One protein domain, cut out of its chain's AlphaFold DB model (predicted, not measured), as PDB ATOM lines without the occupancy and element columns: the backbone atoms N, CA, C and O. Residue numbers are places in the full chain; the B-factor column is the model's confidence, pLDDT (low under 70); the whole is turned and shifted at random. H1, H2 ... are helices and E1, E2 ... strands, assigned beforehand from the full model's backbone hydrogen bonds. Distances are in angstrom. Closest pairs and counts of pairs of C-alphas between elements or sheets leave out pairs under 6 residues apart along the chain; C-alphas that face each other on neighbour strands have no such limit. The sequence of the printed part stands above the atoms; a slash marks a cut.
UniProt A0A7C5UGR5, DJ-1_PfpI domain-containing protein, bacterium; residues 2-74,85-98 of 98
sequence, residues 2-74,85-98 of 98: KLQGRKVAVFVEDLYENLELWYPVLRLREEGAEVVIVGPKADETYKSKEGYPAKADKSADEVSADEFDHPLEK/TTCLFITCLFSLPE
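Overview. This is residues 2 to 74 and 85 to 98 of the 98 residues of the protein "DJ-1_PfpI domain-containing protein" of bacterium (UniProt A0A7C5UGR5). What shape is this? It has little regular structure: helix H1 packs over a two-stranded parallel sheet, E1 and E2, with the small antiparallel hairpin E3, E4 near E2's last residues and residues 91 to 98 sticking out free. What builds it? The printed part has 87 residues, only 30 in named elements, in the order E1 H1 E2 E3 E4, class mixed. How large? It is compact, radius of gyration of the C-alphas 13.1 A, spanning 40 by 26 by 23 A.

Arrangement. How do strands pair? E1, residues 7 to 11, and E2, residues 34 to 39, are parallel neighbours at 27 degrees; N 8 and O 34, 2.8 A apart, are within hydrogen-bond range. E3, residues 45 to 47, and E4, residues 53 to 55, form a hairpin, with N 46 and O 54 at 2.8 A. Where is H1? H1, residues 18 to 30, follows E1 in a strand-helix-strand unit, two parallel strands joined through a helix, with a right-handed crossover to E2; the closest C-alphas of H1 and E2, Arg 29 and Val 35, are 6.5 A apart. In H1, 8 of 9 O i to N i+4 pairs are within range.

Along the chain. Where does E1 begin? C-alpha 7 is at (389.857, 98.694, 80.030). Where does E4 end? C-alpha 55 is at (388.687, 109.273, 94.029). How long are they? E1 measures 13.4 A, H1 17.8 A, E2 16.3 A.

Size, cuts and confidence. Is anything cut? Residues 75 to 84 are not printed; C-alphas 74 and 85 are 18.5 A apart. Where is confidence low? Under 70 are 22 residues, among them 85 to 98.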
ATOM      1  N   LYS A   2     396.575 103.311  70.340       74.50
ATOM      2  CA  LYS A   2     396.995 101.906  70.552       74.50
ATOM      3  C   LYS A   2     396.132 101.130  71.554       74.50
ATOM      4  O   LYS A   2     396.046  99.912  71.441       74.50
ATOM      5  N   LEU A   3     395.494 101.807  72.509       78.25
ATOM      6  CA  LEU A   3     394.733 101.174  73.595       78.25
ATOM      7  C   LEU A   3     393.230 101.476  73.528       78.25
ATOM      8  O   LEU A   3     392.506 101.291  74.503       78.25
ATOM      9  N   GLN A   4     392.752 101.928  72.370       80.75
ATOM     10  CA  GLN A   4     391.371 102.346  72.188       80.75
ATOM     11  C   GLN A   4     390.393 101.187  72.420       80.75
ATOM     12  O   GLN A   4     390.483 100.157  71.756       80.75
ATOM     13  N   GLY A   5     389.463 101.369  73.362       79.19
ATOM     14  CA  GLY A   5     388.466 100.356  73.730       79.19
ATOM     15  C   GLY A   5     388.951  99.305  74.732       79.19
ATOM     16  O   GLY A   5     388.174  98.423  75.081       79.19
ATOM     17  N   ARG A   6     390.197  99.399  75.217       82.19
ATOM     18  CA  ARG A   6     390.691  98.543  76.303       82.19
ATOM     19  C   ARG A   6     390.395  99.155  77.661       82.19
ATOM     20  O   ARG A   6     390.523 100.367  77.833       82.19
ATOM     21  N   LYS A   7     390.085  98.304  78.636       84.44
ATOM     22  CA  LYS A   7     389.857  98.694  80.030       84.44
ATOM     23  C   LYS A   7     391.084  98.386  80.885       84.44
ATOM     24  O   LYS A   7     391.624  97.281  80.807       84.44
ATOM     25  N   VAL A   8     391.522  99.347  81.699       85.25
ATOM     26  CA  VAL A   8     392.691  99.227  82.587       85.25
ATOM     27  C   VAL A   8     392.315  99.647  84.007       85.25
ATOM     28  O   VAL A   8     391.751 100.719  84.206       85.25
ATOM     29  N   ALA A   9     392.650  98.812  84.990       85.38
ATOM     30  CA  ALA A   9     392.502  99.126  86.408       85.38
ATOM     31  C   ALA A   9     393.794  99.747  86.956       85.38
ATOM     32  O   ALA A   9     394.886  99.243  86.692       85.38
ATOM     33  N   VAL A  10     393.671 100.824  87.731       86.44
ATOM     34  CA  VAL A  10     394.778 101.461  88.456       86.44
ATOM     35  C   VAL A  10     394.425 101.499  89.932       86.44
ATOM     36  O   VAL A  10     393.416 102.088  90.305       86.44
ATOM     37  N   PHE A  11     395.251 100.888  90.773       86.75
ATOM     38  CA  PHE A  11     394.982 100.810  92.202       86.75
ATOM     39  C   PHE A  11     395.462 102.059  92.941       86.75
ATOM     40  O   PHE A  11     396.517 102.609  92.624       86.75
ATOM     41  N   VAL A  12     394.690 102.491  93.935       86.75
ATOM     42  CA  VAL A  12     395.018 103.625  94.800       86.75
ATOM     43  C   VAL A  12     394.795 103.266  96.266       86.75
ATOM     44  O   VAL A  12     393.861 102.547  96.614       86.75
ATOM     45  N   GLU A  13     395.652 103.801  97.128       85.62
ATOM     46  CA  GLU A  13     395.523 103.741  98.581       85.62
ATOM     47  C   GLU A  13     395.968 105.082  99.182       85.62
ATOM     48  O   GLU A  13     396.513 105.945  98.486       85.62
ATOM     49  N   ASP A  14     395.719 105.280 100.473       85.88
ATOM     50  CA  ASP A  14     396.239 106.429 101.200       85.88
ATOM     51  C   ASP A  14     397.769 106.494 101.145       85.88
ATOM     52  O   ASP A  14     398.476 105.489 101.157       85.88
ATOM     53  N   LEU A  15     398.280 107.724 101.119       86.06
ATOM     54  CA  LEU A  15     399.697 108.061 101.010       86.06
ATOM     55  C   LEU A  15     400.350 107.613  99.689       86.06
ATOM     56  O   LEU A  15     401.562 107.391  99.643       86.06
ATOM     57  N   TYR A  16     399.572 107.543  98.604       84.00
ATOM     58  CA  TYR A  16     400.101 107.284  97.263       84.00
ATOM     59  C   TYR A  16     401.045 108.402  96.769       84.00
ATOM     60  O   TYR A  16     400.986 109.550  97.223       84.00
ATOM     61  N   GLU A  17     401.906 108.069  95.803       85.31
ATOM     62  CA  GLU A  17     402.780 109.021  95.108       85.31
ATOM     63  C   GLU A  17     402.078 109.641  93.895       85.31
ATOM     64  O   GLU A  17     401.640 108.940  92.979       85.31
ATOM     65  N   ASN A  18     401.990 110.975  93.857       82.31
ATOM     66  CA  ASN A  18     401.230 111.706  92.836       82.31
ATOM     67  C   ASN A  18     401.597 111.310  91.408       82.31
ATOM     68  O   ASN A  18     400.713 111.073  90.584       82.31
ATOM     69  N   LEU A  19     402.895 111.294  91.114       81.44
ATOM     70  CA  LEU A  19     403.384 111.030  89.768       81.44
ATOM     71  C   LEU A  19     403.185 109.568  89.376       81.44
ATOM     72  O   LEU A  19     402.908 109.299  88.215       81.44
ATOM     73  N   GLU A  20     403.247 108.637  90.321       81.06
ATOM     74  CA  GLU A  20     403.068 107.213  90.033       81.06
ATOM     75  C   GLU A  20     401.609 106.856  89.749       81.06
ATOM     76  O   GLU A  20     401.353 105.965  88.947       81.06
ATOM     77  N   LEU A  21     400.652 107.584  90.336       83.88
ATOM     78  CA  LEU A  21     399.233 107.400  90.032       83.88
ATOM     79  C   LEU A  21     398.820 108.166  88.768       83.88
ATOM     80  O   LEU A  21     398.277 107.597  87.823       83.88
ATOM     81  N   TRP A  22     399.062 109.478  88.729       85.88
ATOM     82  CA  TRP A  22     398.464 110.337  87.707       85.88
ATOM     83  C   TRP A  22     399.158 110.249  86.354       85.88
ATOM     84  O   TRP A  22     398.481 110.349  85.331       85.88
ATOM     85  N   TYR A  23     400.474 110.030  86.315       86.50
ATOM     86  CA  TYR A  23     401.195 109.906  85.049       86.50
ATOM     87  C   TYR A  23     400.671 108.744  84.185       86.50
ATOM     88  O   TYR A  23     400.281 108.999  83.041       86.50
ATOM     89  N   PRO A  24     400.565 107.492  84.686       83.44
ATOM     90  CA  PRO A  24     400.000 106.404  83.893       83.44
ATOM     91  C   PRO A  24     398.508 106.596  83.619       83.44
ATOM     92  O   PRO A  24     398.082 106.342  82.496       83.44
ATOM     93  N   VAL A  25     397.712 107.093  84.577       87.81
ATOM     94  CA  VAL A  25     396.272 107.342  84.360       87.81
ATOM     95  C   VAL A  25     396.048 108.294  83.188       87.81
ATOM     96  O   VAL A  25     395.247 108.005  82.299       87.81
ATOM     97  N   LEU A  26     396.764 109.419  83.161       89.62
ATOM     98  CA  LEU A  26     396.646 110.402  82.087       89.62
ATOM     99  C   LEU A  26     397.146 109.826  80.761       89.62
ATOM    100  O   LEU A  26     396.439 109.918  79.760       89.62
ATOM    101  N   ARG A  27     398.301 109.151  80.754       89.31
ATOM    102  CA  ARG A  27     398.881 108.593  79.526       89.31
ATOM    103  C   ARG A  27     398.024 107.482  78.913       89.31
ATOM    104  O   ARG A  27     397.868 107.423  77.698       89.31
ATOM    105  N   LEU A  28     397.442 106.614  79.735       85.50
ATOM    106  CA  LEU A  28     396.539 105.553  79.283       85.50
ATOM    107  C   LEU A  28     395.253 106.134  78.682       85.50
ATOM    108  O   LEU A  28     394.806 105.672  77.631       85.50
ATOM    109  N   ARG A  29     394.702 107.188  79.297       87.94
ATOM    110  CA  ARG A  29     393.548 107.923  78.756       87.94
ATOM    111  C   ARG A  29     393.883 108.609  77.430       87.94
ATOM    112  O   ARG A  29     393.079 108.546  76.503       87.94
ATOM    113  N   GLU A  30     395.071 109.201  77.303       89.00
ATOM    114  CA  GLU A  30     395.564 109.773  76.039       89.00
ATOM    115  C   GLU A  30     395.714 108.725  74.927       89.00
ATOM    116  O   GLU A  30     395.490 109.033  73.761       89.00
ATOM    117  N   GLU A  31     396.067 107.483  75.268       86.62
ATOM    118  CA  GLU A  31     396.139 106.353  74.330       86.62
ATOM    119  C   GLU A  31     394.766 105.696  74.056       86.62
ATOM    120  O   GLU A  31     394.683 104.705  73.318       86.62
ATOM    121  N   GLY A  32     393.682 106.255  74.606       85.19
ATOM    122  CA  GLY A  32     392.299 105.841  74.368       85.19
ATOM    123  C   GLY A  32     391.799 104.692  75.249       85.19
ATOM    124  O   GLY A  32     390.736 104.142  74.957       85.19
ATOM    125  N   ALA A  33     392.541 104.322  76.296       88.38
ATOM    126  CA  ALA A  33     392.104 103.314  77.253       88.38
ATOM    127  C   ALA A  33     391.047 103.875  78.218       88.38
ATOM    128  O   ALA A  33     391.118 105.026  78.657       88.38
ATOM    129  N   GLU A  34     390.098 103.029  78.610       89.06
ATOM    130  CA  GLU A  34     389.187 103.292  79.718       89.06
ATOM    131  C   GLU A  34     389.897 102.951  81.034       89.06
ATOM    132  O   GLU A  34     390.112 101.784  81.360       89.06
ATOM    133  N   VAL A  35     390.301 103.981  81.780       89.38
ATOM    134  CA  VAL A  35     391.025 103.823  83.049       89.38
ATOM    135  C   VAL A  35     390.061 103.912  84.225       89.38
ATOM    136  O   VAL A  35     389.427 104.953  84.406       89.38
ATOM    137  N   VAL A  36     390.020 102.855  85.034       89.25
ATOM    138  CA  VAL A  36     389.223 102.737  86.261       89.25
ATOM    139  C   VAL A  36     390.157 102.799  87.463       89.25
ATOM    140  O   VAL A  36     391.073 101.981  87.568       89.25
ATOM    141  N   ILE A  37     389.937 103.749  88.372       89.50
ATOM    142  CA  ILE A  37     390.694 103.825  89.623       89.50
ATOM    143  C   ILE A  37     390.027 102.904  90.648       89.50
ATOM    144  O   ILE A  37     388.836 103.029  90.925       89.50
ATOM    145  N   VAL A  38     390.788 101.976  91.216       88.06
ATOM    146  CA  VAL A  38     390.300 100.959  92.149       88.06
ATOM    147  C   VAL A  38     390.911 101.203  93.520       88.06
ATOM    148  O   VAL A  38     392.130 101.220  93.665       88.06
ATOM    149  N   GLY A  39     390.069 101.397  94.526       88.06
ATOM    150  CA  GLY A  39     390.503 101.579  95.910       88.06
ATOM    151  C   GLY A  39     389.998 100.462  96.823       88.06
ATOM    152  O   GLY A  39     389.178  99.644  96.406       88.06
ATOM    153  N   PRO A  40     390.434 100.434  98.091       85.88
ATOM    154  CA  PRO A  40     389.833  99.599  99.127       85.88
ATOM    155  C   PRO A  40     388.301  99.703  99.206       85.88
ATOM    156  O   PRO A  40     387.632  98.697  99.415       85.88
ATOM    157  N   LYS A  41     387.732 100.899  99.007       87.19
ATOM    158  CA  LYS A  41     386.283 101.113  98.911       87.19
ATOM    159  C   LYS A  41     385.931 101.943  97.681       87.19
ATOM    160  O   LYS A  41     386.664 102.853  97.297       87.19
ATOM    161  N   ALA A  42     384.778 101.637  97.093       88.62
ATOM    162  CA  ALA A  42     384.204 102.418  96.008       88.62
ATOM    163  C   ALA A  42     383.816 103.814  96.510       88.62
ATOM    164  O   ALA A  42     383.438 103.978  97.672       88.62
ATOM    165  N   ASP A  43     383.918 104.811  95.632       90.62
ATOM    166  CA  ASP A  43     383.581 106.213  95.899       90.62
ATOM    167  C   ASP A  43     384.369 106.896  97.036       90.62
ATOM    168  O   ASP A  43     384.101 108.058  97.364       90.62
ATOM    169  N   GLU A  44     385.378 106.237  97.610       90.50
ATOM    170  CA  GLU A  44     386.241 106.807  98.644       90.50
ATOM    171  C   GLU A  44     387.356 107.664  98.021       90.50
ATOM    172  O   GLU A  44     387.812 107.432  96.897       90.50
ATOM    173  N   THR A  45     387.767 108.716  98.734       90.56
ATOM    174  CA  THR A  45     388.851 109.608  98.302       90.56
ATOM    175  C   THR A  45     390.100 109.319  99.110       90.56
ATOM    176  O   THR A  45     390.127 109.562 100.315       90.56
ATOM    177  N   TYR A  46     391.140 108.879  98.418       89.25
ATOM    178  CA  TYR A  46     392.457 108.617  98.974       89.25
ATOM    179  C   TYR A  46     393.328 109.851  98.831       89.25
ATOM    180  O   TYR A  46     393.251 110.571  97.829       89.25
ATOM    181  N   LYS A  47     394.141 110.126  99.848       89.75
ATOM    182  CA  LYS A  47     395.038 111.286  99.841       89.75
ATOM    183  C   LYS A  47     396.456 110.853  99.539       89.75
ATOM    184  O   LYS A  47     396.946 109.899 100.128       89.75
ATOM    185  N   SER A  48     397.138 111.591  98.677       89.94
ATOM    186  CA  SER A  48     398.563 111.379  98.456       89.94
ATOM    187  C   SER A  48     399.407 111.832  99.643       89.94
ATOM    188  O   SER A  48     398.910 112.499 100.557       89.94
ATOM    189  N   LYS A  49     400.715 111.550  99.601       86.69
ATOM    190  CA  LYS A  49     401.674 112.086 100.588       86.69
ATOM    191  C   LYS A  49     401.662 113.615 100.669       86.69
ATOM    192  O   LYS A  49     401.842 114.180 101.740       86.69
ATOM    193  N   GLU A  50     401.391 114.260  99.542       87.56
ATOM    194  CA  GLU A  50     401.290 115.715  99.392       87.56
ATOM    195  C   GLU A  50     399.851 116.228  99.643       87.56
ATOM    196  O   GLU A  50     399.574 117.419  99.523       87.56
ATOM    197  N   GLY A  51     398.908 115.342  99.986       86.31
ATOM    198  CA  GLY A  51     397.524 115.688 100.319       86.31
ATOM    199  C   GLY A  51     396.582 115.859  99.123       86.31
ATOM    200  O   GLY A  51     395.467 116.356  99.298       86.31
ATOM    201  N   TYR A  52     396.985 115.442  97.922       87.25
ATOM    202  CA  TYR A  52     396.123 115.508  96.743       87.25
ATOM    203  C   TYR A  52     395.061 114.404  96.776       87.25
ATOM    204  O   TYR A  52     395.394 113.265  97.098       87.25
ATOM    205  N   PRO A  53     393.799 114.716  96.438       91.06
ATOM    206  CA  PRO A  53     392.732 113.729  96.418       91.06
ATOM    207  C   PRO A  53     392.748 112.903  95.125       91.06
ATOM    208  O   PRO A  53     392.795 113.454  94.023       91.06
ATOM    209  N   ALA A  54     392.605 111.588  95.260       89.44
ATOM    210  CA  ALA A  54     392.249 110.671  94.185       89.44
ATOM    211  C   ALA A  54     390.999 109.887  94.590       89.44
ATOM    212  O   ALA A  54     390.981 109.214  95.618       89.44
ATOM    213  N   LYS A  55     389.937 109.996  93.791       92.38
ATOM    214  CA  LYS A  55     388.687 109.273  94.029       92.38
ATOM    215  C   LYS A  55     388.762 107.889  93.385       92.38
ATOM    216  O   LYS A  55     389.126 107.796  92.214       92.38
ATOM    217  N   ALA A  56     388.403 106.849  94.132       91.25
ATOM    218  CA  ALA A  56     388.212 105.513  93.587       91.25
ATOM    219  C   ALA A  56     386.845 105.391  92.902       91.25
ATOM    220  O   ALA A  56     385.820 105.797  93.452       91.25
ATOM    221  N   ASP A  57     386.840 104.814  91.704       88.81
ATOM    222  CA  ASP A  57     385.641 104.543  90.910       88.81
ATOM    223  C   ASP A  57     384.973 103.222  91.324       88.81
ATOM    224  O   ASP A  57     383.751 103.110  91.298       88.81
ATOM    225  N   LYS A  58     385.771 102.218  91.710       87.62
ATOM    226  CA  LYS A  58     385.306 100.901  92.173       87.62
ATOM    227  C   LYS A  58     386.083 100.440  93.406       87.62
ATOM    228  O   LYS A  58     387.224 100.862  93.617       87.62
ATOM    229  N   SER A  59     385.482  99.549  94.191       87.94
ATOM    230  CA  SER A  59     386.202  98.823  95.244       87.94
ATOM    231  C   SER A  59     386.994  97.650  94.663       87.94
ATOM    232  O   SER A  59     386.620  97.086  93.635       87.94
ATOM    233  N   ALA A  60     388.071  97.247  95.335       80.81
ATOM    234  CA  ALA A  60     388.851  96.067  94.957       80.81
ATOM    235  C   ALA A  60     388.010  94.774  94.942       80.81
ATOM    236  O   ALA A  60     388.296  93.876  94.154       80.81
ATOM    237  N   ASP A  61     386.953  94.707  95.754       80.88
ATOM    238  CA  ASP A  61     386.044  93.558  95.835       80.88
ATOM    239  C   ASP A  61     385.064  93.471  94.645       80.88
ATOM    240  O   ASP A  61     384.542  92.399  94.341       80.88
ATOM    241  N   GLU A  62     384.815  94.583  93.946       77.25
ATOM    242  CA  GLU A  62     383.879  94.677  92.809       77.25
ATOM    243  C   GLU A  62     384.549  94.480  91.442       77.25
ATOM    244  O   GLU A  62     383.893  94.552  90.399       77.25
ATOM    245  N   VAL A  63     385.866  94.293  91.419       78.50
ATOM    246  CA  VAL A  63     386.687  94.289  90.206       78.50
ATOM    247  C   VAL A  63     387.126  92.857  89.912       78.50
ATOM    248  O   VAL A  63     387.923  92.279  90.645       78.50
ATOM    249  N   SER A  64     386.634  92.281  88.812       74.88
ATOM    250  CA  SER A  64     387.117  90.986  88.318       74.88
ATOM    251  C   SER A  64     388.262  91.161  87.321       74.88
ATOM    252  O   SER A  64     388.225  92.034  86.456       74.88
ATOM    253  N   ALA A  65     389.254  90.269  87.380       68.19
ATOM    254  CA  ALA A  65     390.378  90.236  86.444       68.19
ATOM    255  C   ALA A  65     389.966  89.941  84.987       68.19
ATOM    256  O   ALA A  65     390.780  90.125  84.083       68.19
ATOM    257  N   ASP A  66     388.737  89.476  84.764       70.56
ATOM    258  CA  ASP A  66     388.188  89.208  83.433       70.56
ATOM    259  C   ASP A  66     387.616  90.472  82.763       70.56
ATOM    260  O   ASP A  66     387.407  90.485  81.553       70.56
ATOM    261  N   GLU A  67     387.387  91.551  83.524       68.19
ATOM    262  CA  GLU A  67     386.892  92.835  83.000       68.19
ATOM    263  C   GLU A  67     387.994  93.693  82.352       68.19
ATOM    264  O   GLU A  67     387.689  94.707  81.718       68.19
ATOM    265  N   PHE A  68     389.269  93.320  82.512       71.25
ATOM    266  CA  PHE A  68     390.411  94.137  82.101       71.25
ATOM    267  C   PHE A  68     391.297  93.399  81.096       71.25
ATOM    268  O   PHE A  68     391.806  92.309  81.351       71.25
ATOM    269  N   ASP A  69     391.517  94.046  79.951       59.03
ATOM    270  CA  ASP A  69     392.235  93.502  78.788       59.03
ATOM    271  C   ASP A  69     393.758  93.438  78.970       59.03
ATOM    272  O   ASP A  69     394.475  92.913  78.114       59.03
ATOM    273  N   HIS A  70     394.279  94.024  80.048       48.59
ATOM    274  CA  HIS A  70     395.702  94.005  80.336       48.59
ATOM    275  C   HIS A  70     395.941  93.587  81.787       48.59
ATOM    276  O   HIS A  70     395.416  94.229  82.699       48.59
ATOM    277  N   PRO A  71     396.761  92.549  82.024       38.62
ATOM    278  CA  PRO A  71     397.169  92.165  83.359       38.62
ATOM    279  C   PRO A  71     398.184  93.195  83.857       38.62
ATOM    280  O   PRO A  71     399.391  92.968  83.797       38.62
ATOM    281  N   LEU A  72     397.716  94.340  84.349       42.88
ATOM    282  CA  LEU A  72     398.453  95.008  85.412       42.88
ATOM    283  C   LEU A  72     398.293  94.111  86.646       42.88
ATOM    284  O   LEU A  72     397.337  94.204  87.401       42.88
ATOM    285  N   GLU A  73     399.214  93.151  86.732       42.56
ATOM    286  CA  GLU A  73     399.533  92.368  87.923       42.56
ATOM    287  C   GLU A  73     398.452  91.380  88.414       42.56
ATOM    288  O   GLU A  73     397.910  91.485  89.509       42.56
ATOM    289  N   LYS A  74     398.244  90.280  87.668       33.41
ATOM    290  CA  LYS A  74     397.550  89.073  88.182       33.41
ATOM    291  C   LYS A  74     398.290  88.364  89.348       33.41
ATOM    292  O   LYS A  74     397.867  87.288  89.755       33.41
ATOM    293  N   THR A  85     405.875  99.988 100.260       34.72
ATOM    294  CA  THR A  85     407.256  99.775  99.788       34.72
ATOM    295  C   THR A  85     407.355  99.049  98.440       34.72
ATOM    296  O   THR A  85     408.457  98.842  97.943       34.72
ATOM    297  N   THR A  86     406.242  98.711  97.783       38.25
ATOM    298  CA  THR A  86     406.262  98.100  96.435       38.25
ATOM    299  C   THR A  86     405.681  99.003  95.349       38.25
ATOM    300  O   THR A  86     404.872  98.565  94.549       38.25
ATOM    301  N   CYS A  87     406.147 100.251  95.273       37.81
ATOM    302  CA  CYS A  87     406.041 101.063  94.047       37.81
ATOM    303  C   CYS A  87     407.232 100.869  93.088       37.81
ATOM    304  O   CYS A  87     407.232 101.342  91.957       37.81
ATOM    305  N   LEU A  88     408.256 100.116  93.501       33.34
ATOM    306  CA  LEU A  88     409.558 100.065  92.826       33.34
ATOM    307  C   LEU A  88     409.649  99.176  91.570       33.34
ATOM    308  O   LEU A  88     410.753  98.938  91.094       33.34
ATOM    309  N   PHE A  89     408.532  98.708  91.003       26.36
ATOM    310  CA  PHE A  89     408.548  97.898  89.772       26.36
ATOM    311  C   PHE A  89     407.416  98.195  88.773       26.36
ATOM    312  O   PHE A  89     407.156  97.379  87.893       26.36
ATOM    313  N   ILE A  90     406.831  99.402  88.771       40.16
ATOM    314  CA  ILE A  90     406.177  99.928  87.548       40.16
ATOM    315  C   ILE A  90     407.252 100.600  86.669       40.16
ATOM    316  O   ILE A  90     407.156 101.727  86.198       40.16
ATOM    317  N   THR A  91     408.344  99.872  86.483       37.84
ATOM    318  CA  THR A  91     409.424 100.126  85.535       37.84
ATOM    319  C   THR A  91     409.692  98.810  84.827       37.84
ATOM    320  O   THR A  91     410.708  98.156  85.022       37.84
ATOM    321  N   CYS A  92     408.763  98.387  83.979       29.41
ATOM    322  CA  CYS A  92     409.104  97.442  82.930       29.41
ATOM    323  C   CYS A  92     408.240  97.693  81.705       29.41
ATOM    324  O   CYS A  92     407.058  97.377  81.699       29.41
ATOM    325  N   LEU A  93     408.904  98.252  80.686       31.48
ATOM    326  CA  LEU A  93     408.707  97.939  79.273       31.48
ATOM    327  C   LEU A  93     407.238  98.015  78.812       31.48
ATOM    328  O   LEU A  93     406.459  97.087  78.971       31.48
ATOM    329  N   PHE A  94     406.816  99.014  78.039       34.12
ATOM    330  CA  PHE A  94     407.287  99.184  76.657       34.12
ATOM    331  C   PHE A  94     407.830  97.893  76.002       34.12
ATOM    332  O   PHE A  94     408.825  97.914  75.292       34.12
ATOM    333  N   SER A  95     407.184  96.747  76.230       32.00
ATOM    334  CA  SER A  95     407.286  95.591  75.346       32.00
ATOM    335  C   SER A  95     406.015  95.578  74.514       32.00
ATOM    336  O   SER A  95     405.024  94.926  74.822       32.00
ATOM    337  N   LEU A  96     406.042  96.430  73.493       30.67
ATOM    338  CA  LEU A  96     405.260  96.214  72.289       30.67
ATOM    339  C   LEU A  96     405.809  94.924  71.659       30.67
ATOM    340  O   LEU A  96     406.985  94.929  71.291       30.67
ATOM    341  N   PRO A  97     405.040  93.834  71.520       34.75
ATOM    342  CA  PRO A  97     405.227  93.025  70.329       34.75
ATOM    343  C   PRO A  97     404.836  93.902  69.124       34.75
ATOM    344  O   PRO A  97     403.906  94.709  69.227       34.75
ATOM    345  N   GLU A  98     405.617  93.816  68.046       37.94
ATOM    346  CA  GLU A  98     405.288  94.397  66.732       37.94
ATOM    347  C   GLU A  98     403.858  94.073  66.284       37.94
ATOM    348  O   GLU A  98     403.377  92.949  66.567       37.94
TER     349      GLU A  98